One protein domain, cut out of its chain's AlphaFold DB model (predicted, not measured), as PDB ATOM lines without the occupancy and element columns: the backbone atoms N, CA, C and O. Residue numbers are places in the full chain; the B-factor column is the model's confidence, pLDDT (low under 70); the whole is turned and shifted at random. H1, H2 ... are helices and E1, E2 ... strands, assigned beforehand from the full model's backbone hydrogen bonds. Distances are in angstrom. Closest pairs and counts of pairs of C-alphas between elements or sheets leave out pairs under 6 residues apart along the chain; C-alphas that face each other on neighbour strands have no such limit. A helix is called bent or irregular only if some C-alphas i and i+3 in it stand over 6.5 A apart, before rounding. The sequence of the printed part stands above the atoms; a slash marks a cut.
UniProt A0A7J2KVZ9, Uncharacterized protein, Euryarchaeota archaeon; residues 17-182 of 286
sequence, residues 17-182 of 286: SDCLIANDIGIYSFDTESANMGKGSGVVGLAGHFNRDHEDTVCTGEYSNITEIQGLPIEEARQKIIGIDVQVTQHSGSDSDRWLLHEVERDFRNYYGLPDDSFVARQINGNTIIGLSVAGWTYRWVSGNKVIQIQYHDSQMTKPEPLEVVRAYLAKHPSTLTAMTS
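This is residues 17 to 182 of the 286 residues of an uncharacterized protein of Euryarchaeota archaeon (UniProt A0A7J2KVZ9). One twisted sheet of seven antiparallel strands runs through the whole domain and curls round H4, which packs in the hollow of one face, while H3 covers part of the other face. H1 touches H3 and grazes the sheet, and the small helix H2 lies off the sheet, far from the middle. The 166 printed residues hold seven named strands and four named helices in the order E1 H1 E2 H2 E3 H3 E4 E5 E6 E7 H4, and the sheet's order is E1 E2 E3 E7 E6 E5 E4. The class is mixed, helices and strands, and the whole is compact, with a radius of gyration of the C-alphas of 16.1 A and spans of 50 by 34 by 28 A.

Begin at the edge strand E1, residues 29 to 39, antiparallel to E2, residues 57 to 64, with N 36 and O 60 at 2.9 A. Next come E3, residues 83 to 90, with N 59 and O 88 at 2.8 A, and E7, residues 146 to 153, with N 87 and O 149 at 2.9 A. E6, residues 136 to 142, follows with N 139 and O 150 at 2.8 A, then E5, residues 127 to 132, with N 132 and O 138 at 2.9 A. The other edge strand is E4, residues 119 to 124, with N 122 and O 129 at 2.9 A. E4 to E7 form a meander, each strand the antiparallel neighbour of the one before, in three hairpins. H4, residues 163 to 172, and H3, residues 100 to 108, are on opposite faces, giving three layers, helices on both faces of a sheet. Look for H4 at the C-alphas of Ile 150 and Val 166, its closest pair with E7, 7.1 A apart. H3 runs along the strands, at 17 degrees to E5 on the local plane, with a height over the sheet of 7.6 A. H3 touches H1, residues 42 to 47, about perpendicular but only just, at 72 degrees; their closest C-alphas are those of Ala 47 and Glu 103, 4.8 A. H1 only grazes the sheet, with residues 42 to 44. H2, residues 74 to 80, is not on the sheet and touches no helix. Every O i to N i+4 pair is within hydrogen-bond range in H2 and H4, against 3 of 5 in H3 and 0 of 2 in H1, where 3 of 3 O i to N i+3 pairs are.

Find C-alpha 29 at (212.552, 251.525, 137.736); from there E1 runs 25.6 A and bends by 63 degrees at residue 33. E2 is 24.0 A long, E3 23.4 A, E7 23.1 A and E6 20.7 A. H3 is irregular, with C-alphas 104 and 107 at 7.8 A. H4, 14.3 A long, ends at C-alpha 172, (229.040, 257.581, 139.386).

The C-alphas of Pro 73 and Ser 94 are the two farthest apart, 51.5 A. The printed part has no cut, and no link between named elements is long. Look for low confidence, pLDDT under 70, at residues 44 to 54, 92 to 104 and 106 to 107.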
ATOM      1  N   SER A  17     222.262 261.924 131.091       91.81
ATOM      2  CA  SER A  17     223.127 260.788 131.420       91.81
ATOM      3  C   SER A  17     224.501 261.206 131.944       91.81
ATOM      4  O   SER A  17     225.170 260.382 132.567       91.81
ATOM      5  N   ASP A  18     224.925 262.462 131.783       90.75
ATOM      6  CA  ASP A  18     226.149 262.968 132.418       90.75
ATOM      7  C   ASP A  18     225.968 263.125 133.938       90.75
ATOM      8  O   ASP A  18     226.905 262.921 134.719       90.75
ATOM      9  N   CYS A  19     224.749 263.452 134.376       92.38
ATOM     10  CA  CYS A  19     224.417 263.715 135.773       92.38
ATOM     11  C   CYS A  19     223.664 262.565 136.459       92.38
ATOM     12  O   CYS A  19     224.022 262.204 137.578       92.38
ATOM     13  N   LEU A  20     222.688 261.936 135.808       96.06
ATOM     14  CA  LEU A  20     221.845 260.874 136.370       96.06
ATOM     15  C   LEU A  20     222.265 259.478 135.884       96.06
ATOM     16  O   LEU A  20     223.053 259.313 134.946       96.06
ATOM     17  N   ILE A  21     221.736 258.446 136.538       96.88
ATOM     18  CA  ILE A  21     221.758 257.059 136.056       96.88
ATOM     19  C   ILE A  21     220.400 256.792 135.405       96.88
ATOM     20  O   ILE A  21     219.486 256.305 136.051       96.88
ATOM     21  N   ALA A  22     220.244 257.161 134.135       93.50
ATOM     22  CA  ALA A  22     218.966 257.084 133.416       93.50
ATOM     23  C   ALA A  22     218.613 255.654 132.943       93.50
ATOM     24  O   ALA A  22     218.259 255.451 131.788       93.50
ATOM     25  N   ASN A  23     218.789 254.672 133.825       95.00
ATOM     26  CA  ASN A  23     218.430 253.265 133.671       95.00
ATOM     27  C   ASN A  23     217.945 252.751 135.032       95.00
ATOM     28  O   ASN A  23     218.298 253.329 136.063       95.00
ATOM     29  N   ASP A  24     217.228 251.633 135.033       96.56
ATOM     30  CA  ASP A  24     216.812 250.953 136.258       96.56
ATOM     31  C   ASP A  24     218.019 250.568 137.128       96.56
ATOM     32  O   ASP A  24     219.105 250.234 136.634       96.56
ATOM     33  N   ILE A  25     217.827 250.611 138.444       97.69
ATOM     34  CA  ILE A  25     218.837 250.237 139.434       97.69
ATOM     35  C   ILE A  25     218.222 249.188 140.349       97.69
ATOM     36  O   ILE A  25     217.385 249.514 141.185       97.69
ATOM     37  N   GLY A  26     218.668 247.941 140.206       95.19
ATOM     38  CA  GLY A  26     218.131 246.831 140.990       95.19
ATOM     39  C   GLY A  26     216.631 246.677 140.754       95.19
ATOM     40  O   GLY A  26     216.220 246.445 139.620       95.19
ATOM     41  N   ILE A  27     215.835 246.818 141.813       95.44
ATOM     42  CA  ILE A  27     214.369 246.730 141.731       95.44
ATOM     43  C   ILE A  27     213.689 248.065 141.401       95.44
ATOM     44  O   ILE A  27     212.463 248.127 141.298       95.44
ATOM     45  N   TYR A  28     214.456 249.152 141.313       97.62
ATOM     46  CA  TYR A  28     213.917 250.493 141.141       97.62
ATOM     47  C   TYR A  28     213.950 250.913 139.675       97.62
ATOM     48  O   TYR A  28     215.019 251.143 139.101       97.62
ATOM     49  N   SER A  29     212.763 251.058 139.100       97.19
ATOM     50  CA  SER A  29     212.552 251.525 137.736       97.19
ATOM     51  C   SER A  29     212.743 253.035 137.659       97.19
ATOM     52  O   SER A  29     212.212 253.761 138.506       97.19
ATOM     53  N   PHE A  30     213.495 253.511 136.665       97.00
ATOM     54  CA  PHE A  30     213.715 254.943 136.454       97.00
ATOM     55  C   PHE A  30     212.525 255.578 135.727       97.00
ATOM     56  O   PHE A  30     212.115 255.103 134.668       97.00
ATOM     57  N   ASP A  31     212.000 256.678 136.261       95.12
ATOM     58  CA  ASP A  31     210.957 257.447 135.590       95.12
ATOM     59  C   ASP A  31     211.575 258.484 134.643       95.12
ATOM     60  O   ASP A  31     212.095 259.529 135.039       95.12
ATOM     61  N   THR A  32     211.514 258.182 133.350       91.06
ATOM     62  CA  THR A  32     212.029 259.072 132.309       91.06
ATOM     63  C   THR A  32     211.172 260.318 132.098       91.06
ATOM     64  O   THR A  32     211.686 261.299 131.566       91.06
ATOM     65  N   GLU A  33     209.886 260.292 132.462       90.69
ATOM     66  CA  GLU A  33     208.968 261.409 132.207       90.69
ATOM     67  C   GLU A  33     209.154 262.552 133.215       90.69
ATOM     68  O   GLU A  33     209.002 263.721 132.852       90.69
ATOM     69  N   SER A  34     209.542 262.238 134.454       87.69
ATOM     70  CA  SER A  34     209.863 263.226 135.498       87.69
ATOM     71  C   SER A  34     211.300 263.760 135.428       87.69
ATOM     72  O   SER A  34     211.634 264.760 136.076       87.69
ATOM     73  N   ALA A  35     212.164 263.142 134.618       92.56
ATOM     74  CA  ALA A  35     213.563 263.525 134.506       92.56
ATOM     75  C   ALA A  35     213.745 264.903 133.841       92.56
ATOM     76  O   ALA A  35     213.256 265.166 132.742       92.56
ATOM     77  N   ASN A  36     214.511 265.790 134.480       93.62
ATOM     78  CA  ASN A  36     214.717 267.157 134.001       93.62
ATOM     79  C   ASN A  36     216.167 267.612 134.192       93.62
ATOM     80  O   ASN A  36     216.828 267.226 135.152       93.62
ATOM     81  N   MET A  37     216.660 268.441 133.270       92.44
ATOM     82  CA  MET A  37     217.930 269.152 133.372       92.44
ATOM     83  C   MET A  37     217.704 270.632 133.068       92.44
ATOM     84  O   MET A  37     217.242 270.993 131.986       92.44
ATOM     85  N   GLY A  38     218.077 271.502 134.002       87.81
ATOM     86  CA  GLY A  38     217.839 272.935 133.882       87.81
ATOM     87  C   GLY A  38     218.833 273.791 134.654       87.81
ATOM     88  O   GLY A  38     219.787 273.300 135.259       87.81
ATOM     89  N   LYS A  39     218.605 275.104 134.613       84.75
ATOM     90  CA  LYS A  39     219.380 276.093 135.367       84.75
ATOM     91  C   LYS A  39     218.648 276.489 136.644       84.75
ATOM     92  O   LYS A  39     217.449 276.758 136.607       84.75
ATOM     93  N   GLY A  40     219.370 276.578 137.755       76.06
ATOM     94  CA  GLY A  40     218.822 277.028 139.038       76.06
ATOM     95  C   GLY A  40     219.715 276.649 140.212       76.06
ATOM     96  O   GLY A  40     220.648 275.884 140.033       76.06
ATOM     97  N   SER A  41     219.423 277.154 141.412       71.38
ATOM     98  CA  SER A  41     220.248 276.883 142.600       71.38
ATOM     99  C   SER A  41     220.203 275.429 143.110       71.38
ATOM    100  O   SER A  41     220.973 275.089 143.995       71.38
ATOM    101  N   GLY A  42     219.290 274.568 142.641       75.81
ATOM    102  CA  GLY A  42     219.218 273.156 143.062       75.81
ATOM    103  C   GLY A  42     219.240 272.948 144.587       75.81
ATOM    104  O   GLY A  42     218.642 273.733 145.330       75.81
ATOM    105  N   VAL A  43     219.976 271.926 145.046       71.44
ATOM    106  CA  VAL A  43     220.136 271.583 146.479       71.44
ATOM    107  C   VAL A  43     220.690 272.767 147.279       71.44
ATOM    108  O   VAL A  43     220.326 272.973 148.435       71.44
ATOM    109  N   VAL A  44     221.538 273.594 146.665       65.19
ATOM    110  CA  VAL A  44     222.251 274.671 147.365       65.19
ATOM    111  C   VAL A  44     221.417 275.935 147.545       65.19
ATOM    112  O   VAL A  44     221.761 276.804 148.351       65.19
ATOM    113  N   GLY A  45     220.261 276.031 146.876       61.09
ATOM    114  CA  GLY A  45     219.293 277.099 147.128       61.09
ATOM    115  C   GLY A  45     218.884 277.167 148.602       61.09
ATOM    116  O   GLY A  45     218.738 278.254 149.167       61.09
ATOM    117  N   LEU A  46     218.820 276.008 149.264       59.22
ATOM    118  CA  LEU A  46     218.514 275.871 150.692       59.22
ATOM    119  C   LEU A  46     219.583 276.501 151.589       59.22
ATOM    120  O   LEU A  46     219.290 277.010 152.672       59.22
ATOM    121  N   ALA A  47     220.818 276.611 151.113       59.50
ATOM    122  CA  ALA A  47     221.866 277.325 151.814       59.50
ATOM    123  C   ALA A  47     221.687 278.855 151.750       59.50
ATOM    124  O   ALA A  47     222.322 279.582 152.511       59.50
ATOM    125  N   GLY A  48     220.782 279.380 150.925       55.72
ATOM    126  CA  GLY A  48     220.605 280.818 150.705       55.72
ATOM    127  C   GLY A  48     221.339 281.336 149.472       55.72
ATOM    128  O   GLY A  48     221.528 282.544 149.350       55.72
ATOM    129  N   HIS A  49     221.736 280.432 148.574       60.72
ATOM    130  CA  HIS A  49     222.176 280.801 147.238       60.72
ATOM    131  C   HIS A  49     220.947 281.141 146.405       60.72
ATOM    132  O   HIS A  49     219.974 280.386 146.361       60.72
ATOM    133  N   PHE A  50     220.951 282.285 145.740       59.19
ATOM    134  CA  PHE A  50     219.816 282.714 144.926       59.19
ATOM    135  C   PHE A  50     220.192 282.602 143.459       59.19
ATOM    136  O   PHE A  50     221.297 282.970 143.118       59.19
ATOM    137  N   ASN A  51     219.266 282.204 142.577       54.91
ATOM    138  CA  ASN A  51     219.484 281.923 141.139       54.91
ATOM    139  C   ASN A  51     220.309 282.956 140.313       54.91
ATOM    140  O   ASN A  51     220.500 282.771 139.118       54.91
ATOM    141  N   ARG A  52     220.721 284.096 140.885       57.94
ATOM    142  CA  ARG A  52     221.546 285.139 140.265       57.94
ATOM    143  C   ARG A  52     222.992 285.200 140.789       57.94
ATOM    144  O   ARG A  52     223.789 285.901 140.163       57.94
ATOM    145  N   ASP A  53     223.347 284.544 141.900       58.22
ATOM    146  CA  ASP A  53     224.719 284.550 142.440       58.22
ATOM    147  C   ASP A  53     225.650 283.509 141.799       58.22
ATOM    148  O   ASP A  53     226.858 283.754 141.752       58.22
ATOM    149  N   HIS A  54     225.081 282.458 141.217       62.03
ATOM    150  CA  HIS A  54     225.690 281.477 140.314       62.03
ATOM    151  C   HIS A  54     224.613 280.867 139.398       62.03
ATOM    152  O   HIS A  54     223.427 280.865 139.741       62.03
ATOM    153  N   GLU A  55     225.013 280.382 138.221       71.69
ATOM    154  CA  GLU A  55     224.126 279.691 137.280       71.69
ATOM    155  C   GLU A  55     224.463 278.197 137.279       71.69
ATOM    156  O   GLU A  55     225.237 277.709 136.450       71.69
ATOM    157  N   ASP A  56     223.947 277.484 138.271       80.44
ATOM    158  CA  ASP A  56     224.204 276.055 138.417       80.44
ATOM    159  C   ASP A  56     223.352 275.247 137.439       80.44
ATOM    160  O   ASP A  56     222.317 275.704 136.941       80.44
ATOM    161  N   THR A  57     223.821 274.040 137.133       88.00
ATOM    162  CA  THR A  57     223.067 273.072 136.332       88.00
ATOM    163  C   THR A  57     222.514 272.009 137.261       88.00
ATOM    164  O   THR A  57     223.271 271.378 137.995       88.00
ATOM    165  N   VAL A  58     221.200 271.820 137.233       89.88
ATOM    166  CA  VAL A  58     220.474 270.908 138.113       89.88
ATOM    167  C   VAL A  58     219.849 269.822 137.263       89.88
ATOM    168  O   VAL A  58     219.127 270.131 136.317       89.88
ATOM    169  N   CYS A  59     220.103 268.573 137.627       93.75
ATOM    170  CA  CYS A  59     219.386 267.424 137.109       93.75
ATOM    171  C   CYS A  59     218.523 266.812 138.205       93.75
ATOM    172  O   CYS A  59     219.018 266.605 139.313       93.75
ATOM    173  N   THR A  60     217.272 266.495 137.892       95.38
ATOM    174  CA  THR A  60     216.349 265.765 138.767       95.38
ATOM    175  C   THR A  60     215.850 264.514 138.066       95.38
ATOM    176  O   THR A  60     215.655 264.533 136.853       95.38
ATOM    177  N   GLY A  61     215.635 263.444 138.818       95.94
ATOM    178  CA  GLY A  61     214.981 262.237 138.329       95.94
ATOM    179  C   GLY A  61     214.428 261.415 139.481       95.94
ATOM    180  O   GLY A  61     214.863 261.580 140.622       95.94
ATOM    181  N   GLU A  62     213.487 260.536 139.167       97.25
ATOM    182  CA  GLU A  62     212.781 259.723 140.152       97.25
ATOM    183  C   GLU A  62     212.962 258.233 139.849       97.25
ATOM    184  O   GLU A  62     213.112 257.818 138.697       97.25
ATOM    185  N   TYR A  63     212.955 257.419 140.902       97.81
ATOM    186  CA  TYR A  63     212.891 255.967 140.797       97.81
ATOM    187  C   TYR A  63     211.779 255.422 141.680       97.81
ATOM    188  O   TYR A  63     211.474 255.982 142.737       97.81
ATOM    189  N   SER A  64     211.219 254.273 141.302       96.69
ATOM    190  CA  SER A  64     210.316 253.539 142.184       96.69
ATOM    191  C   SER A  64     210.362 252.034 141.975       96.69
ATOM    192  O   SER A  64     210.672 251.554 140.893       96.69
ATOM    193  N   ASN A  65     209.991 251.263 142.997       96.38
ATOM    194  CA  ASN A  65     209.827 249.809 142.876       96.38
ATOM    195  C   ASN A  65     208.477 249.410 142.241       96.38
ATOM    196  O   ASN A  65     207.937 248.350 142.558       96.38
ATOM    197  N   ILE A  66     207.888 250.264 141.393       92.69
ATOM    198  CA  ILE A  66     206.523 250.079 140.878       92.69
ATOM    199  C   ILE A  66     206.352 248.752 140.129       92.69
ATOM    200  O   ILE A  66     205.314 248.105 140.260       92.69
ATOM    201  N   THR A  67     207.382 248.322 139.400       92.50
ATOM    202  CA  THR A  67     207.368 247.075 138.628       92.50
ATOM    203  C   THR A  67     207.263 245.843 139.533       92.50
ATOM    204  O   THR A  67     206.541 244.910 139.199       92.50
ATOM    205  N   GLU A  68     207.879 245.865 140.720       92.81
ATOM    206  CA  GLU A  68     207.820 244.756 141.690       92.81
ATOM    207  C   GLU A  68     206.451 244.603 142.358       92.81
ATOM    208  O   GLU A  68     206.077 243.523 142.812       92.81
ATOM    209  N   ILE A  69     205.700 245.699 142.462       93.44
ATOM    210  CA  ILE A  69     204.406 245.728 143.153       93.44
ATOM    211  C   ILE A  69     203.226 245.770 142.178       93.44
ATOM    212  O   ILE A  69     202.074 245.942 142.591       93.44
ATOM    213  N   GLN A  70     203.501 245.627 140.882       90.62
ATOM    214  CA  GLN A  70     202.488 245.661 139.842       90.62
ATOM    215  C   GLN A  70     201.491 244.509 140.028       90.62
ATOM    216  O   GLN A  70     201.860 243.352 140.208       90.62
ATOM    217  N   GLY A  71     200.196 244.828 139.975       91.56
ATOM    218  CA  GLY A  71     199.118 243.848 140.141       91.56
ATOM    219  C   GLY A  71     198.684 243.603 141.589       91.56
ATOM    220  O   GLY A  71     197.689 242.908 141.798       91.56
ATOM    221  N   LEU A  72     199.352 244.203 142.580       94.44
ATOM    222  CA  LEU A  72     198.840 244.220 143.950       94.44
ATOM    223  C   LEU A  72     197.578 245.096 144.062       94.44
ATOM    224  O   LEU A  72     197.431 246.080 143.326       94.44
ATOM    225  N   PRO A  73     196.672 244.797 145.012       95.94
ATOM    226  CA  PRO A  73     195.601 245.714 145.381       95.94
ATOM    227  C   PRO A  73     196.156 247.102 145.736       95.94
ATOM    228  O   PRO A  73     197.193 247.205 146.387       95.94
ATOM    229  N   ILE A  74     195.445 248.171 145.360       92.00
ATOM    230  CA  ILE A  74     195.911 249.568 145.504       92.00
ATOM    231  C   ILE A  74     196.399 249.884 146.924       92.00
ATOM    232  O   ILE A  74     197.440 250.514 147.091       92.00
ATOM    233  N   GLU A  75     195.673 249.440 147.948       91.94
ATOM    234  CA  GLU A  75     196.037 249.702 149.346       91.94
ATOM    235  C   GLU A  75     197.323 248.979 149.765       91.94
ATOM    236  O   GLU A  75     198.149 249.543 150.480       91.94
ATOM    237  N   GLU A  76     197.551 247.768 149.258       92.19
ATOM    238  CA  GLU A  76     198.791 247.029 149.497       92.19
ATOM    239  C   GLU A  76     199.964 247.653 148.724       92.19
ATOM    240  O   GLU A  76     201.047 247.847 149.280       92.19
ATOM    241  N   ALA A  77     199.737 248.051 147.468       91.38
ATOM    242  CA  ALA A  77     200.727 248.748 146.654       91.38
ATOM    243  C   ALA A  77     201.161 250.073 147.305       91.38
ATOM    244  O   ALA A  77     202.352 250.357 147.392       91.38
ATOM    245  N   ARG A  78     200.225 250.856 147.858       87.50
ATOM    246  CA  ARG A  78     200.520 252.106 148.588       87.50
ATOM    247  C   ARG A  78     201.408 251.899 149.813       87.50
ATOM    248  O   ARG A  78     202.237 252.753 150.129       87.50
ATOM    249  N   GLN A  79     201.256 250.777 150.507       89.19
ATOM    250  CA  GLN A  79     202.095 250.454 151.661       89.19
ATOM    251  C   GLN A  79     203.493 249.972 151.255       89.19
ATOM    252  O   GLN A  79     204.426 250.121 152.037       89.19
ATOM    253  N   LYS A  80     203.656 249.437 150.040       91.56
ATOM    254  CA  LYS A  80     204.915 248.848 149.555       91.56
ATOM    255  C   LYS A  80     205.693 249.719 148.567       91.56
ATOM    256  O   LYS A  80     206.877 249.459 148.365       91.56
ATOM    257  N   ILE A  81     205.062 250.732 147.969       93.69
ATOM    258  CA  ILE A  81     205.719 251.667 147.047       93.69
ATOM    259  C   ILE A  81     206.852 252.397 147.770       93.69
ATOM    260  O   ILE A  81     206.671 252.947 148.861       93.69
ATOM    261  N   ILE A  82     208.018 252.412 147.148       95.56
ATOM    262  CA  ILE A  82     209.187 253.181 147.556       95.56
ATOM    263  C   ILE A  82     209.471 254.133 146.404       95.56
ATOM    264  O   ILE A  82     209.833 253.678 145.323       95.56
ATOM    265  N   GLY A  83     209.259 255.427 146.638       95.44
ATOM    266  CA  GLY A  83     209.654 256.500 145.729       95.44
ATOM    267  C   GLY A  83     210.989 257.090 146.167       95.44
ATOM    268  O   GLY A  83     211.239 257.230 147.370       95.44
ATOM    269  N   ILE A  84     211.849 257.379 145.198       97.56
ATOM    270  CA  ILE A  84     213.201 257.882 145.421       97.56
ATOM    271  C   ILE A  84     213.424 259.072 144.501       97.56
ATOM    272  O   ILE A  84     213.464 258.910 143.284       97.56
ATOM    273  N   ASP A  85     213.659 260.234 145.093       97.06
ATOM    274  CA  ASP A  85     213.998 261.452 144.372       97.06
ATOM    275  C   ASP A  85     215.514 261.606 144.335       97.06
ATOM    276  O   ASP A  85     216.193 261.539 145.366       97.06
ATOM    277  N   VAL A  86     216.064 261.859 143.152       96.62
ATOM    278  CA  VAL A  86     217.484 262.144 142.976       96.62
ATOM    279  C   VAL A  86     217.669 263.519 142.363       96.62
ATOM    280  O   VAL A  86     217.062 263.860 141.351       96.62
ATOM    281  N   GLN A  87     218.562 264.304 142.959       94.12
ATOM    282  CA  GLN A  87     218.988 265.590 142.431       94.12
ATOM    283  C   GLN A  87     220.514 265.677 142.396       94.12
ATOM    284  O   GLN A  87     221.191 265.439 143.395       94.12
ATOM    285  N   VAL A  88     221.063 266.068 141.247       92.81
ATOM    286  CA  VAL A  88     222.493 266.351 141.068       92.81
ATOM    287  C   VAL A  88     222.641 267.799 140.621       92.81
ATOM    288  O   VAL A  88     222.136 268.185 139.570       92.81
ATOM    289  N   THR A  89     223.335 268.603 141.420       88.75
ATOM    290  CA  THR A  89     223.584 270.028 141.159       88.75
ATOM    291  C   THR A  89     225.067 270.232 140.875       88.75
ATOM    292  O   THR A  89     225.894 269.833 141.687       88.75
ATOM    293  N   GLN A  90     225.421 270.824 139.733       87.00
ATOM    294  CA  GLN A  90     226.797 271.182 139.378       87.00
ATOM    295  C   GLN A  90     226.978 272.695 139.362       87.00
ATOM    296  O   GLN A  90     226.259 273.407 138.656       87.00
ATOM    297  N   HIS A  91     228.010 273.156 140.060       78.56
ATOM    298  CA  HIS A  91     228.320 274.570 140.184       78.56
ATOM    299  C   HIS A  91     229.167 275.115 139.038       78.56
ATOM    300  O   HIS A  91     230.101 274.465 138.560       78.56
ATOM    301  N   SER A  92     228.870 276.347 138.620       66.62
ATOM    302  CA  SER A  92     229.529 277.018 137.487       66.62
ATOM    303  C   SER A  92     230.783 277.844 137.836       66.62
ATOM    304  O   SER A  92     231.289 278.567 136.976       66.62
ATOM    305  N   GLY A  93     231.348 277.739 139.045       58.41
ATOM    306  CA  GLY A  93     232.523 278.527 139.452       58.41
ATOM    307  C   GLY A  93     233.419 277.844 140.488       58.41
ATOM    308  O   GLY A  93     233.014 276.876 141.109       58.41
ATOM    309  N   SER A  94     234.638 278.360 140.675       52.75
ATOM    310  CA  SER A  94     235.623 277.854 141.653       52.75
ATOM    311  C   SER A  94     235.329 278.251 143.104       52.75
ATOM    312  O   SER A  94     235.920 277.698 144.025       52.75
ATOM    313  N   ASP A  95     234.453 279.237 143.313       49.41
ATOM    314  CA  ASP A  95     234.147 279.782 144.643       49.41
ATOM    315  C   ASP A  95     233.063 278.978 145.387       49.41
ATOM    316  O   ASP A  95     232.848 279.216 146.576       49.41
ATOM    317  N   SER A  96     232.389 278.033 144.712       49.69
ATOM    318  CA  SER A  96     231.368 277.155 145.310       49.69
ATOM    319  C   SER A  96     231.949 276.242 146.389       49.69
ATOM    320  O   SER A  96     231.309 275.953 147.394       49.69
ATOM    321  N   ASP A  97     233.211 275.844 146.238       51.16
ATOM    322  CA  ASP A  97     233.800 274.771 147.039       51.16
ATOM    323  C   ASP A  97     234.018 275.169 148.507       51.16
ATOM    324  O   ASP A  97     233.997 274.317 149.395       51.16
ATOM    325  N   ARG A  98     234.182 276.472 148.796       57.94
ATOM    326  CA  ARG A  98     234.421 276.955 150.166       57.94
ATOM    327  C   ARG A  98     233.209 276.754 151.077       57.94
ATOM    328  O   ARG A  98     233.386 276.530 152.274       57.94
ATOM    329  N   TRP A  99     232.002 276.866 150.528       64.44
ATOM    330  CA  TRP A  99     230.752 276.811 151.287       64.44
ATOM    331  C   TRP A  99     229.917 275.571 150.974       64.44
ATOM    332  O   TRP A  99     228.976 275.306 151.718       64.44
ATOM    333  N   LEU A 100     230.306 274.763 149.982       61.97
ATOM    334  CA  LEU A 100     229.594 273.550 149.578       61.97
ATOM    335  C   LEU A 100     229.264 272.633 150.758       61.97
ATOM    336  O   LEU A 100     228.131 272.194 150.888       61.97
ATOM    337  N   LEU A 101     230.211 272.390 151.674       63.31
ATOM    338  CA  LEU A 101     229.956 271.567 152.865       63.31
ATOM    339  C   LEU A 101     228.823 272.144 153.731       63.31
ATOM    340  O   LEU A 101     227.927 271.410 154.145       63.31
ATOM    341  N   HIS A 102     228.808 273.470 153.918       64.44
ATOM    342  CA  HIS A 102     227.717 274.164 154.602       64.44
ATOM    343  C   HIS A 102     226.408 274.073 153.830       64.44
ATOM    344  O   HIS A 102     225.351 273.995 154.452       64.44
ATOM    345  N   GLU A 103     226.466 274.106 152.502       64.50
ATOM    346  CA  GLU A 103     225.296 274.023 151.635       64.50
ATOM    347  C   GLU A 103     224.653 272.635 151.680       64.50
ATOM    348  O   GLU A 103     223.429 272.524 151.702       64.50
ATOM    349  N   VAL A 104     225.471 271.588 151.782       68.75
ATOM    350  CA  VAL A 104     225.013 270.201 151.852       68.75
ATOM    351  C   VAL A 104     224.385 269.897 153.223       68.75
ATOM    352  O   VAL A 104     223.378 269.195 153.293       68.75
ATOM    353  N   GLU A 105     224.923 270.456 154.314       72.81
ATOM    354  CA  GLU A 105     224.554 270.070 155.688       72.81
ATOM    355  C   GLU A 105     223.652 271.072 156.437       72.81
ATOM    356  O   GLU A 105     223.205 270.775 157.544       72.81
ATOM    357  N   ARG A 106     223.382 272.272 155.889       69.94
ATOM    358  CA  ARG A 106     222.645 273.340 156.604       69.94
ATOM    359  C   ARG A 106     221.318 272.861 157.184       69.94
ATOM    360  O   ARG A 106     221.040 273.168 158.339       69.94
ATOM    361  N   ASP A 107     220.525 272.140 156.399       69.94
ATOM    362  CA  ASP A 107     219.184 271.701 156.809       69.94
ATOM    363  C   ASP A 107     219.221 270.632 157.906       69.94
ATOM    364  O   ASP A 107     218.195 270.311 158.496       69.94
ATOM    365  N   PHE A 108     220.401 270.073 158.178       73.62
ATOM    366  CA  PHE A 108     220.609 269.024 159.173       73.62
ATOM    367  C   PHE A 108     221.126 269.601 160.500       73.62
ATOM    368  O   PHE A 108     221.444 268.871 161.441       73.62
ATOM    369  N   ARG A 109     221.228 270.932 160.582       76.00
ATOM    370  CA  ARG A 109     221.679 271.664 161.762       76.00
ATOM    371  C   ARG A 109     220.571 272.550 162.299       76.00
ATOM    372  O   ARG A 109     219.721 273.051 161.564       76.00
ATOM    373  N   ASN A 110     220.619 272.798 163.600       81.62
ATOM    374  CA  ASN A 110     219.736 273.773 164.217       81.62
ATOM    375  C   ASN A 110     220.121 275.213 163.826       81.62
ATOM    376  O   ASN A 110     221.153 275.467 163.199       81.62
ATOM    377  N   TYR A 111     219.299 276.179 164.246       82.62
ATOM    378  CA  TYR A 111     219.509 277.600 163.944       82.62
ATOM    379  C   TYR A 111     220.914 278.109 164.298       82.62
ATOM    380  O   TYR A 111     221.426 278.985 163.603       82.62
ATOM    381  N   TYR A 112     221.546 277.553 165.336       84.62
ATOM    382  CA  TYR A 112     222.862 277.955 165.829       84.62
ATOM    383  C   TYR A 112     224.014 277.079 165.307       84.62
ATOM    384  O   TYR A 112     225.125 277.168 165.825       84.62
ATOM    385  N   GLY A 113     223.783 276.264 164.274       77.44
ATOM    386  CA  GLY A 113     224.844 275.551 163.561       77.44
ATOM    387  C   GLY A 113     225.311 274.274 164.254       77.44
ATOM    388  O   GLY A 113     226.355 273.739 163.891       77.44
ATOM    389  N   LEU A 114     224.553 273.777 165.234       84.50
ATOM    390  CA  LEU A 114     224.839 272.494 165.868       84.50
ATOM    391  C   LEU A 114     224.115 271.361 165.131       84.50
ATOM    392  O   LEU A 114     222.973 271.560 164.703       84.50
ATOM    393  N   PRO A 115     224.756 270.188 164.991       80.81
ATOM    394  CA  PRO A 115     224.147 269.029 164.354       80.81
ATOM    395  C   PRO A 115     222.966 268.535 165.190       80.81
ATOM    396  O   PRO A 115     223.089 268.409 166.409       80.81
ATOM    397  N   ASP A 116     221.838 268.251 164.542       80.19
ATOM    398  CA  ASP A 116     220.730 267.553 165.196       80.19
ATOM    399  C   ASP A 116     221.057 266.056 165.369       80.19
ATOM    400  O   ASP A 116     221.941 265.516 164.703       80.19
ATOM    401  N   ASP A 117     220.359 265.345 166.253       80.94
ATOM    402  CA  ASP A 117     220.553 263.902 166.464       80.94
ATOM    403  C   ASP A 117     220.222 263.084 165.211       80.94
ATOM    404  O   ASP A 117     220.866 262.075 164.920       80.94
ATOM    405  N   SER A 118     219.280 263.584 164.414       82.94
ATOM    406  CA  SER A 118     218.890 263.026 163.122       82.94
ATOM    407  C   SER A 118     219.962 263.176 162.027       82.94
ATOM    408  O   SER A 118     219.873 262.497 161.000       82.94
ATOM    409  N   PHE A 119     220.981 264.023 162.243       86.69
ATOM    410  CA  PHE A 119     222.110 264.236 161.337       86.69
ATOM    411  C   PHE A 119     223.239 263.237 161.616       86.69
ATOM    412  O   PHE A 119     223.838 263.196 162.702       86.69
ATOM    413  N   VAL A 120     223.562 262.436 160.602       88.69
ATOM    414  CA  VAL A 120     224.585 261.394 160.680       88.69
ATOM    415  C   VAL A 120     225.601 261.498 159.548       88.69
ATOM    416  O   VAL A 120     225.275 261.894 158.429       88.69
ATOM    417  N   ALA A 121     226.830 261.071 159.835       88.81
ATOM    418  CA  ALA A 121     227.836 260.774 158.826       88.81
ATOM    419  C   ALA A 121     227.931 259.254 158.674       88.81
ATOM    420  O   ALA A 121     228.101 258.526 159.657       88.81
ATOM    421  N   ARG A 122     227.795 258.768 157.440       89.81
ATOM    422  CA  ARG A 122     227.821 257.339 157.108       89.81
ATOM    423  C   ARG A 122     228.987 257.042 156.181       89.81
ATOM    424  O   ARG A 122     229.287 257.816 155.275       89.81
ATOM    425  N   GLN A 123     229.597 255.882 156.389       90.62
ATOM    426  CA  GLN A 123     230.558 255.299 155.459       90.62
ATOM    427  C   GLN A 123     229.838 254.260 154.603       90.62
ATOM    428  O   GLN A 123     229.342 253.263 155.125       90.62
ATOM    429  N   ILE A 124     229.774 254.487 153.293       91.06
ATOM    430  CA  ILE A 124     229.192 253.548 152.328       91.06
ATOM    431  C   ILE A 124     230.225 253.304 151.232       91.06
ATOM    432  O   ILE A 124     230.614 254.227 150.528       91.06
ATOM    433  N   ASN A 125     230.692 252.061 151.086       89.25
ATOM    434  CA  ASN A 125     231.724 251.683 150.108       89.25
ATOM    435  C   ASN A 125     232.975 252.586 150.168       89.25
ATOM    436  O   ASN A 125     233.460 253.051 149.139       89.25
ATOM    437  N   GLY A 126     233.452 252.900 151.378       87.62
ATOM    438  CA  GLY A 126     234.603 253.789 151.599       87.62
ATOM    439  C   GLY A 126     234.345 255.274 151.314       87.62
ATOM    440  O   GLY A 126     235.257 256.081 151.457       87.62
ATOM    441  N   ASN A 127     233.122 255.644 150.925       92.50
ATOM    442  CA  ASN A 127     232.720 257.028 150.725       92.50
ATOM    443  C   ASN A 127     232.037 257.564 151.977       92.50
ATOM    444  O   ASN A 127     231.115 256.942 152.511       92.50
ATOM    445  N   THR A 128     232.441 258.765 152.382       90.88
ATOM    446  CA  THR A 128     231.751 259.502 153.441       90.88
ATOM    447  C   THR A 128     230.574 260.242 152.848       90.88
ATOM    448  O   THR A 128     230.749 261.043 151.934       90.88
ATOM    449  N   ILE A 129     229.384 260.008 153.376       91.38
ATOM    450  CA  ILE A 129     228.191 260.774 153.028       91.38
ATOM    451  C   ILE A 129     227.536 261.301 154.292       91.38
ATOM    452  O   ILE A 129     227.759 260.776 155.388       91.38
ATOM    453  N   ILE A 130     226.684 262.302 154.126       89.81
ATOM    454  CA  ILE A 130     225.822 262.770 155.197       89.81
ATOM    455  C   ILE A 130     224.379 262.351 154.962       89.81
ATOM    456  O   ILE A 130     223.938 262.198 153.823       89.81
ATOM    457  N   GLY A 131     223.656 262.130 156.054       89.94
ATOM    458  CA  GLY A 131     222.267 261.709 156.033       89.94
ATOM    459  C   GLY A 131     221.442 262.422 157.094       89.94
ATOM    460  O   GLY A 131     221.934 262.688 158.191       89.94
ATOM    461  N   LEU A 132     220.181 262.673 156.763       87.88
ATOM    462  CA  LEU A 132     219.136 263.059 157.704       87.88
ATOM    463  C   LEU A 132     218.110 261.932 157.792       87.88
ATOM    464  O   LEU A 132     217.520 261.578 156.774       87.88
ATOM    465  N   SER A 133     217.896 261.392 158.991       87.38
ATOM    466  CA  SER A 133     216.955 260.292 159.247       87.38
ATOM    467  C   SER A 133     215.664 260.803 159.891       87.38
ATOM    468  O   SER A 133     215.438 260.606 161.086       87.38
ATOM    469  N   VAL A 134     214.814 261.469 159.110       85.00
ATOM    470  CA  VAL A 134     213.498 261.949 159.560       85.00
ATOM    471  C   VAL A 134     212.448 261.525 158.540       85.00
ATOM    472  O   VAL A 134     212.428 262.051 157.430       85.00
ATOM    473  N   ALA A 135     211.561 260.600 158.929       87.38
ATOM    474  CA  ALA A 135     210.492 260.080 158.070       87.38
ATOM    475  C   ALA A 135     211.017 259.561 156.715       87.38
ATOM    476  O   ALA A 135     210.557 259.970 155.648       87.38
ATOM    477  N   GLY A 136     212.006 258.673 156.768       91.38
ATOM    478  CA  GLY A 136     212.803 258.210 155.639       91.38
ATOM    479  C   GLY A 136     214.226 258.742 155.748       91.38
ATOM    480  O   GLY A 136     214.711 259.007 156.854       91.38
ATOM    481  N   TRP A 137     214.892 258.898 154.606       92.50
ATOM    482  CA  TRP A 137     216.233 259.467 154.576       92.50
ATOM    483  C   TRP A 137     216.450 260.448 153.443       92.50
ATOM    484  O   TRP A 137     216.032 260.231 152.308       92.50
ATOM    485  N   THR A 138     217.240 261.468 153.759       92.19
ATOM    486  CA  THR A 138     217.862 262.348 152.773       92.19
ATOM    487  C   THR A 138     219.369 262.179 152.864       92.19
ATOM    488  O   THR A 138     219.983 262.621 153.834       92.19
ATOM    489  N   TYR A 139     219.971 261.545 151.862       92.94
ATOM    490  CA  TYR A 139     221.419 261.462 151.697       92.94
ATOM    491  C   TYR A 139     221.920 262.635 150.891       92.94
ATOM    492  O   TYR A 139     221.313 263.009 149.887       92.94
ATOM    493  N   ARG A 140     223.070 263.173 151.288       91.50
ATOM    494  CA  ARG A 140     223.780 264.156 150.489       91.50
ATOM    495  C   ARG A 140     225.289 263.967 150.562       91.50
ATOM    496  O   ARG A 140     225.821 263.505 151.573       91.50
ATOM    497  N   TRP A 141     225.989 264.333 149.495       90.56
ATOM    498  CA  TRP A 141     227.450 264.406 149.495       90.56
ATOM    499  C   TRP A 141     227.978 265.319 148.393       90.56
ATOM    500  O   TRP A 141     227.253 265.741 147.489       90.56
ATOM    501  N   VAL A 142     229.273 265.606 148.495       87.81
ATOM    502  CA  VAL A 142     230.019 266.444 147.560       87.81
ATOM    503  C   VAL A 142     230.891 265.574 146.668       87.81
ATOM    504  O   VAL A 142     231.611 264.717 147.173       87.81
ATOM    505  N   SER A 143     230.888 265.828 145.362       88.38
ATOM    506  CA  SER A 143     231.759 265.178 144.376       88.38
ATOM    507  C   SER A 143     232.445 266.241 143.514       88.38
ATOM    508  O   SER A 143     231.980 266.553 142.412       88.38
ATOM    509  N   GLY A 144     233.546 266.817 144.004       84.88
ATOM    510  CA  GLY A 144     234.173 267.980 143.367       84.88
ATOM    511  C   GLY A 144     233.233 269.187 143.422       84.88
ATOM    512  O   GLY A 144     232.699 269.492 144.480       84.88
ATOM    513  N   ASN A 145     232.953 269.819 142.281       81.12
ATOM    514  CA  ASN A 145     232.025 270.954 142.189       81.12
ATOM    515  C   ASN A 145     230.544 270.539 142.058       81.12
ATOM    516  O   ASN A 145     229.743 271.259 141.453       81.12
ATOM    517  N   LYS A 146     230.184 269.345 142.538       86.38
ATOM    518  CA  LYS A 146     228.828 268.792 142.453       86.38
ATOM    519  C   LYS A 146     228.291 268.468 143.838       86.38
ATOM    520  O   LYS A 146     229.022 267.923 144.665       86.38
ATOM    521  N   VAL A 147     226.998 268.694 144.031       88.06
ATOM    522  CA  VAL A 147     226.223 268.217 145.178       88.06
ATOM    523  C   VAL A 147     225.220 267.183 144.693       88.06
ATOM    524  O   VAL A 147     224.471 267.428 143.746       88.06
ATOM    525  N   ILE A 148     225.213 266.024 145.342       92.69
ATOM    526  CA  ILE A 148     224.261 264.952 145.076       92.69
ATOM    527  C   ILE A 148     223.324 264.877 146.275       92.69
ATOM    528  O   ILE A 148     223.790 264.880 147.413       92.69
ATOM    529  N   GLN A 149     222.023 264.807 146.014       93.88
ATOM    530  CA  GLN A 149     220.983 264.529 146.992       93.88
ATOM    531  C   GLN A 149     220.161 263.331 146.524       93.88
ATOM    532  O   GLN A 149     219.728 263.286 145.375       93.88
ATOM    533  N   ILE A 150     219.919 262.392 147.433       95.62
ATOM    534  CA  ILE A 150     218.970 261.296 147.247       95.62
ATOM    535  C   ILE A 150     218.009 261.336 148.420       95.62
ATOM    536  O   ILE A 150     218.447 261.294 149.569       95.62
ATOM    537  N   GLN A 151     216.720 261.416 148.139       94.81
ATOM    538  CA  GLN A 151     215.680 261.446 149.148       94.81
ATOM    539  C   GLN A 151     214.732 260.272 148.947       94.81
ATOM    540  O   GLN A 151     214.322 259.972 147.834       94.81
ATOM    541  N   TYR A 152     214.367 259.622 150.043       94.00
ATOM    542  CA  TYR A 152     213.232 258.715 150.077       94.00
ATOM    543  C   TYR A 152     212.407 259.015 151.322       94.00
ATOM    544  O   TYR A 152     212.953 259.276 152.398       94.00
ATOM    545  N   HIS A 153     211.088 258.984 151.175       92.19
ATOM    546  CA  HIS A 153     210.172 259.293 152.262       92.19
ATOM    547  C   HIS A 153     209.454 258.041 152.757       92.19
ATOM    548  O   HIS A 153     208.836 257.303 151.988       92.19
ATOM    549  N   ASP A 154     209.493 257.841 154.069       91.81
ATOM    550  CA  ASP A 154     208.693 256.852 154.771       91.81
ATOM    551  C   ASP A 154     208.417 257.302 156.210       91.81
ATOM    552  O   ASP A 154     209.243 257.145 157.110       91.81
ATOM    553  N   SER A 155     207.228 257.860 156.441       87.94
ATOM    554  CA  SER A 155     206.837 258.383 157.756       87.94
ATOM    555  C   SER A 155     206.822 257.338 158.868       87.94
ATOM    556  O   SER A 155     206.981 257.708 160.029       87.94
ATOM    557  N   GLN A 156     206.646 256.056 158.531       88.81
ATOM    558  CA  GLN A 156     206.599 254.969 159.509       88.81
ATOM    559  C   GLN A 156     207.953 254.281 159.704       88.81
ATOM    560  O   GLN A 156     208.083 253.483 160.630       88.81
ATOM    561  N   MET A 157     208.962 254.595 158.881       87.00
ATOM    562  CA  MET A 157     210.297 253.980 158.928       87.00
ATOM    563  C   MET A 157     210.258 252.437 158.870       87.00
ATOM    564  O   MET A 157     211.068 251.760 159.503       87.00
ATOM    565  N   THR A 158     209.298 251.870 158.137       90.31
ATOM    566  CA  THR A 158     209.096 250.423 157.965       90.31
ATOM    567  C   THR A 158     209.579 249.905 156.612       90.31
ATOM    568  O   THR A 158     209.812 248.704 156.466       90.31
ATOM    569  N   LYS A 159     209.740 250.782 155.618       91.50
ATOM    570  CA  LYS A 159     210.204 250.443 154.272       91.50
ATOM    571  C   LYS A 159     211.734 250.340 154.240       91.50
ATOM    572  O   LYS A 159     212.418 251.110 154.920       91.50
ATOM    573  N   PRO A 160     212.294 249.412 153.444       91.75
ATOM    574  CA  PRO A 160     213.738 249.265 153.334       91.75
ATOM    575  C   PRO A 160     214.390 250.515 152.727       91.75
ATOM    576  O   PRO A 160     213.865 251.122 151.794       91.75
ATOM    577  N   GLU A 161     215.568 250.866 153.247       93.00
ATOM    578  CA  GLU A 161     216.420 251.923 152.697       93.00
ATOM    579  C   GLU A 161     216.875 251.551 151.269       93.00
ATOM    580  O   GLU A 161     217.409 250.451 151.078       93.00
ATOM    581  N   PRO A 162     216.760 252.450 150.273       93.94
ATOM    582  CA  PRO A 162     217.149 252.190 148.888       93.94
ATOM    583  C   PRO A 162     218.670 252.301 148.674       93.94
ATOM    584  O   PRO A 162     219.174 253.078 147.859       93.94
ATOM    585  N   LEU A 163     219.440 251.510 149.427       95.50
ATOM    586  CA  LEU A 163     220.905 251.550 149.435       95.50
ATOM    587  C   LEU A 163     221.541 251.241 148.077       95.50
ATOM    588  O   LEU A 163     222.661 251.678 147.821       95.50
ATOM    589  N   GLU A 164     220.877 250.479 147.210       96.56
ATOM    590  CA  GLU A 164     221.389 250.194 145.866       96.56
ATOM    591  C   GLU A 164     221.431 251.439 144.976       96.56
ATOM    592  O   GLU A 164     222.451 251.666 144.324       96.56
ATOM    593  N   VAL A 165     220.415 252.308 145.049       97.56
ATOM    594  CA  VAL A 165     220.417 253.603 144.350       97.56
ATOM    595  C   VAL A 165     221.525 254.496 144.902       97.56
ATOM    596  O   VAL A 165     222.317 255.045 144.135       97.56
ATOM    597  N   VAL A 166     221.671 254.564 146.231       97.06
ATOM    598  CA  VAL A 166     222.747 255.340 146.876       97.06
ATOM    599  C   VAL A 166     224.130 254.861 146.427       97.06
ATOM    600  O   VAL A 166     224.975 255.669 146.040       97.06
ATOM    601  N   ARG A 167     224.373 253.545 146.425       97.69
ATOM    602  CA  ARG A 167     225.652 252.957 145.991       97.69
ATOM    603  C   ARG A 167     225.926 253.190 144.507       97.69
ATOM    604  O   ARG A 167     227.071 253.468 144.156       97.69
ATOM    605  N   ALA A 168     224.911 253.094 143.652       97.81
ATOM    606  CA  ALA A 168     225.054 253.342 142.222       97.81
ATOM    607  C   ALA A 168     225.462 254.800 141.949       97.81
ATOM    608  O   ALA A 168     226.421 255.054 141.216       97.81
ATOM    609  N   TYR A 169     224.810 255.761 142.607       97.69
ATOM    610  CA  TYR A 169     225.172 257.174 142.486       97.69
ATOM    611  C   TYR A 169     226.529 257.503 143.107       97.69
ATOM    612  O   TYR A 169     227.250 258.322 142.546       97.69
ATOM    613  N   LEU A 170     226.921 256.843 144.199       97.06
ATOM    614  CA  LEU A 170     228.276 256.952 144.745       97.06
ATOM    615  C   LEU A 170     229.343 256.431 143.778       97.06
ATOM    616  O   LEU A 170     230.423 257.005 143.695       97.06
ATOM    617  N   ALA A 171     229.056 255.370 143.020       96.81
ATOM    618  CA  ALA A 171     229.981 254.884 141.999       96.81
ATOM    619  C   ALA A 171     230.130 255.889 140.840       96.81
ATOM    620  O   ALA A 171     231.230 256.071 140.322       96.81
ATOM    621  N   LYS A 172     229.037 256.561 140.449       96.12
ATOM    622  CA  LYS A 172     229.040 257.581 139.386       96.12
ATOM    623  C   LYS A 172     229.665 258.908 139.829       96.12
ATOM    624  O   LYS A 172     230.389 259.534 139.057       96.12
ATOM    625  N   HIS A 173     229.380 259.340 141.055       94.50
ATOM    626  CA  HIS A 173     229.869 260.584 141.648       94.50
ATOM    627  C   HIS A 173     230.466 260.289 143.030       94.50
ATOM    628  O   HIS A 173     229.780 260.478 144.037       94.50
ATOM    629  N   PRO A 174     231.716 259.802 143.104       95.06
ATOM    630  CA  PRO A 174     232.356 259.477 144.374       95.06
ATOM    631  C   PRO A 174     232.408 260.671 145.321       95.06
ATOM    632  O   PRO A 174     232.616 261.814 144.907       95.06
ATOM    633  N   SER A 175     232.242 260.401 146.612       92.06
ATOM    634  CA  SER A 175     232.328 261.448 147.615       92.06
ATOM    635  C   SER A 175     233.757 261.951 147.765       92.06
ATOM    636  O   SER A 175     234.722 261.192 147.809       92.06
ATOM    637  N   THR A 176     233.864 263.264 147.891       89.50
ATOM    638  CA  THR A 176     235.094 264.008 148.182       89.50
ATOM    639  C   THR A 176     235.095 264.568 149.605       89.50
ATOM    640  O   THR A 176     236.012 265.291 149.990       89.50
ATOM    641  N   LEU A 177     234.078 264.226 150.404       84.69
ATOM    642  CA  LEU A 177     234.045 264.552 151.824       84.69
ATOM    643  C   LEU A 177     235.178 263.832 152.559       84.69
ATOM    644  O   LEU A 177     235.469 262.663 152.302       84.69
ATOM    645  N   THR A 178     235.798 264.536 153.505       83.38
ATOM    646  CA  THR A 178     236.791 263.930 154.397       83.38
ATOM    647  C   THR A 178     236.126 262.865 155.259       83.38
ATOM    648  O   THR A 178     234.994 263.046 155.705       83.38
ATOM    649  N   ALA A 179     236.845 261.767 155.504       84.19
ATOM    650  CA  ALA A 179     236.383 260.693 156.368       84.19
ATOM    651  C   ALA A 179     235.976 261.220 157.746       84.19
ATOM    652  O   ALA A 179     236.796 261.789 158.463       84.19
ATOM    653  N   MET A 180     234.707 261.015 158.099       83.44
ATOM    654  CA  MET A 180     234.172 261.375 159.407       83.44
ATOM    655  C   MET A 180     233.067 260.410 159.838       83.44
ATOM    656  O   MET A 180     232.358 259.830 159.011       83.44
ATOM    657  N   THR A 181     232.933 260.237 161.147       85.69
ATOM    658  CA  THR A 181     231.857 259.491 161.802       85.69
ATOM    659  C   THR A 181     230.813 260.440 162.388       85.69
ATOM    660  O   THR A 181     231.055 261.634 162.578       85.69
ATOM    661  N   SER A 182     229.639 259.913 162.747       85.44
ATOM    662  CA  SER A 182     228.626 260.692 163.476       85.44
ATOM    663  C   SER A 182     229.113 261.205 164.836       85.44
ATOM    664  O   SER A 182     228.596 262.210 165.325       85.44
TER     665      SER A 182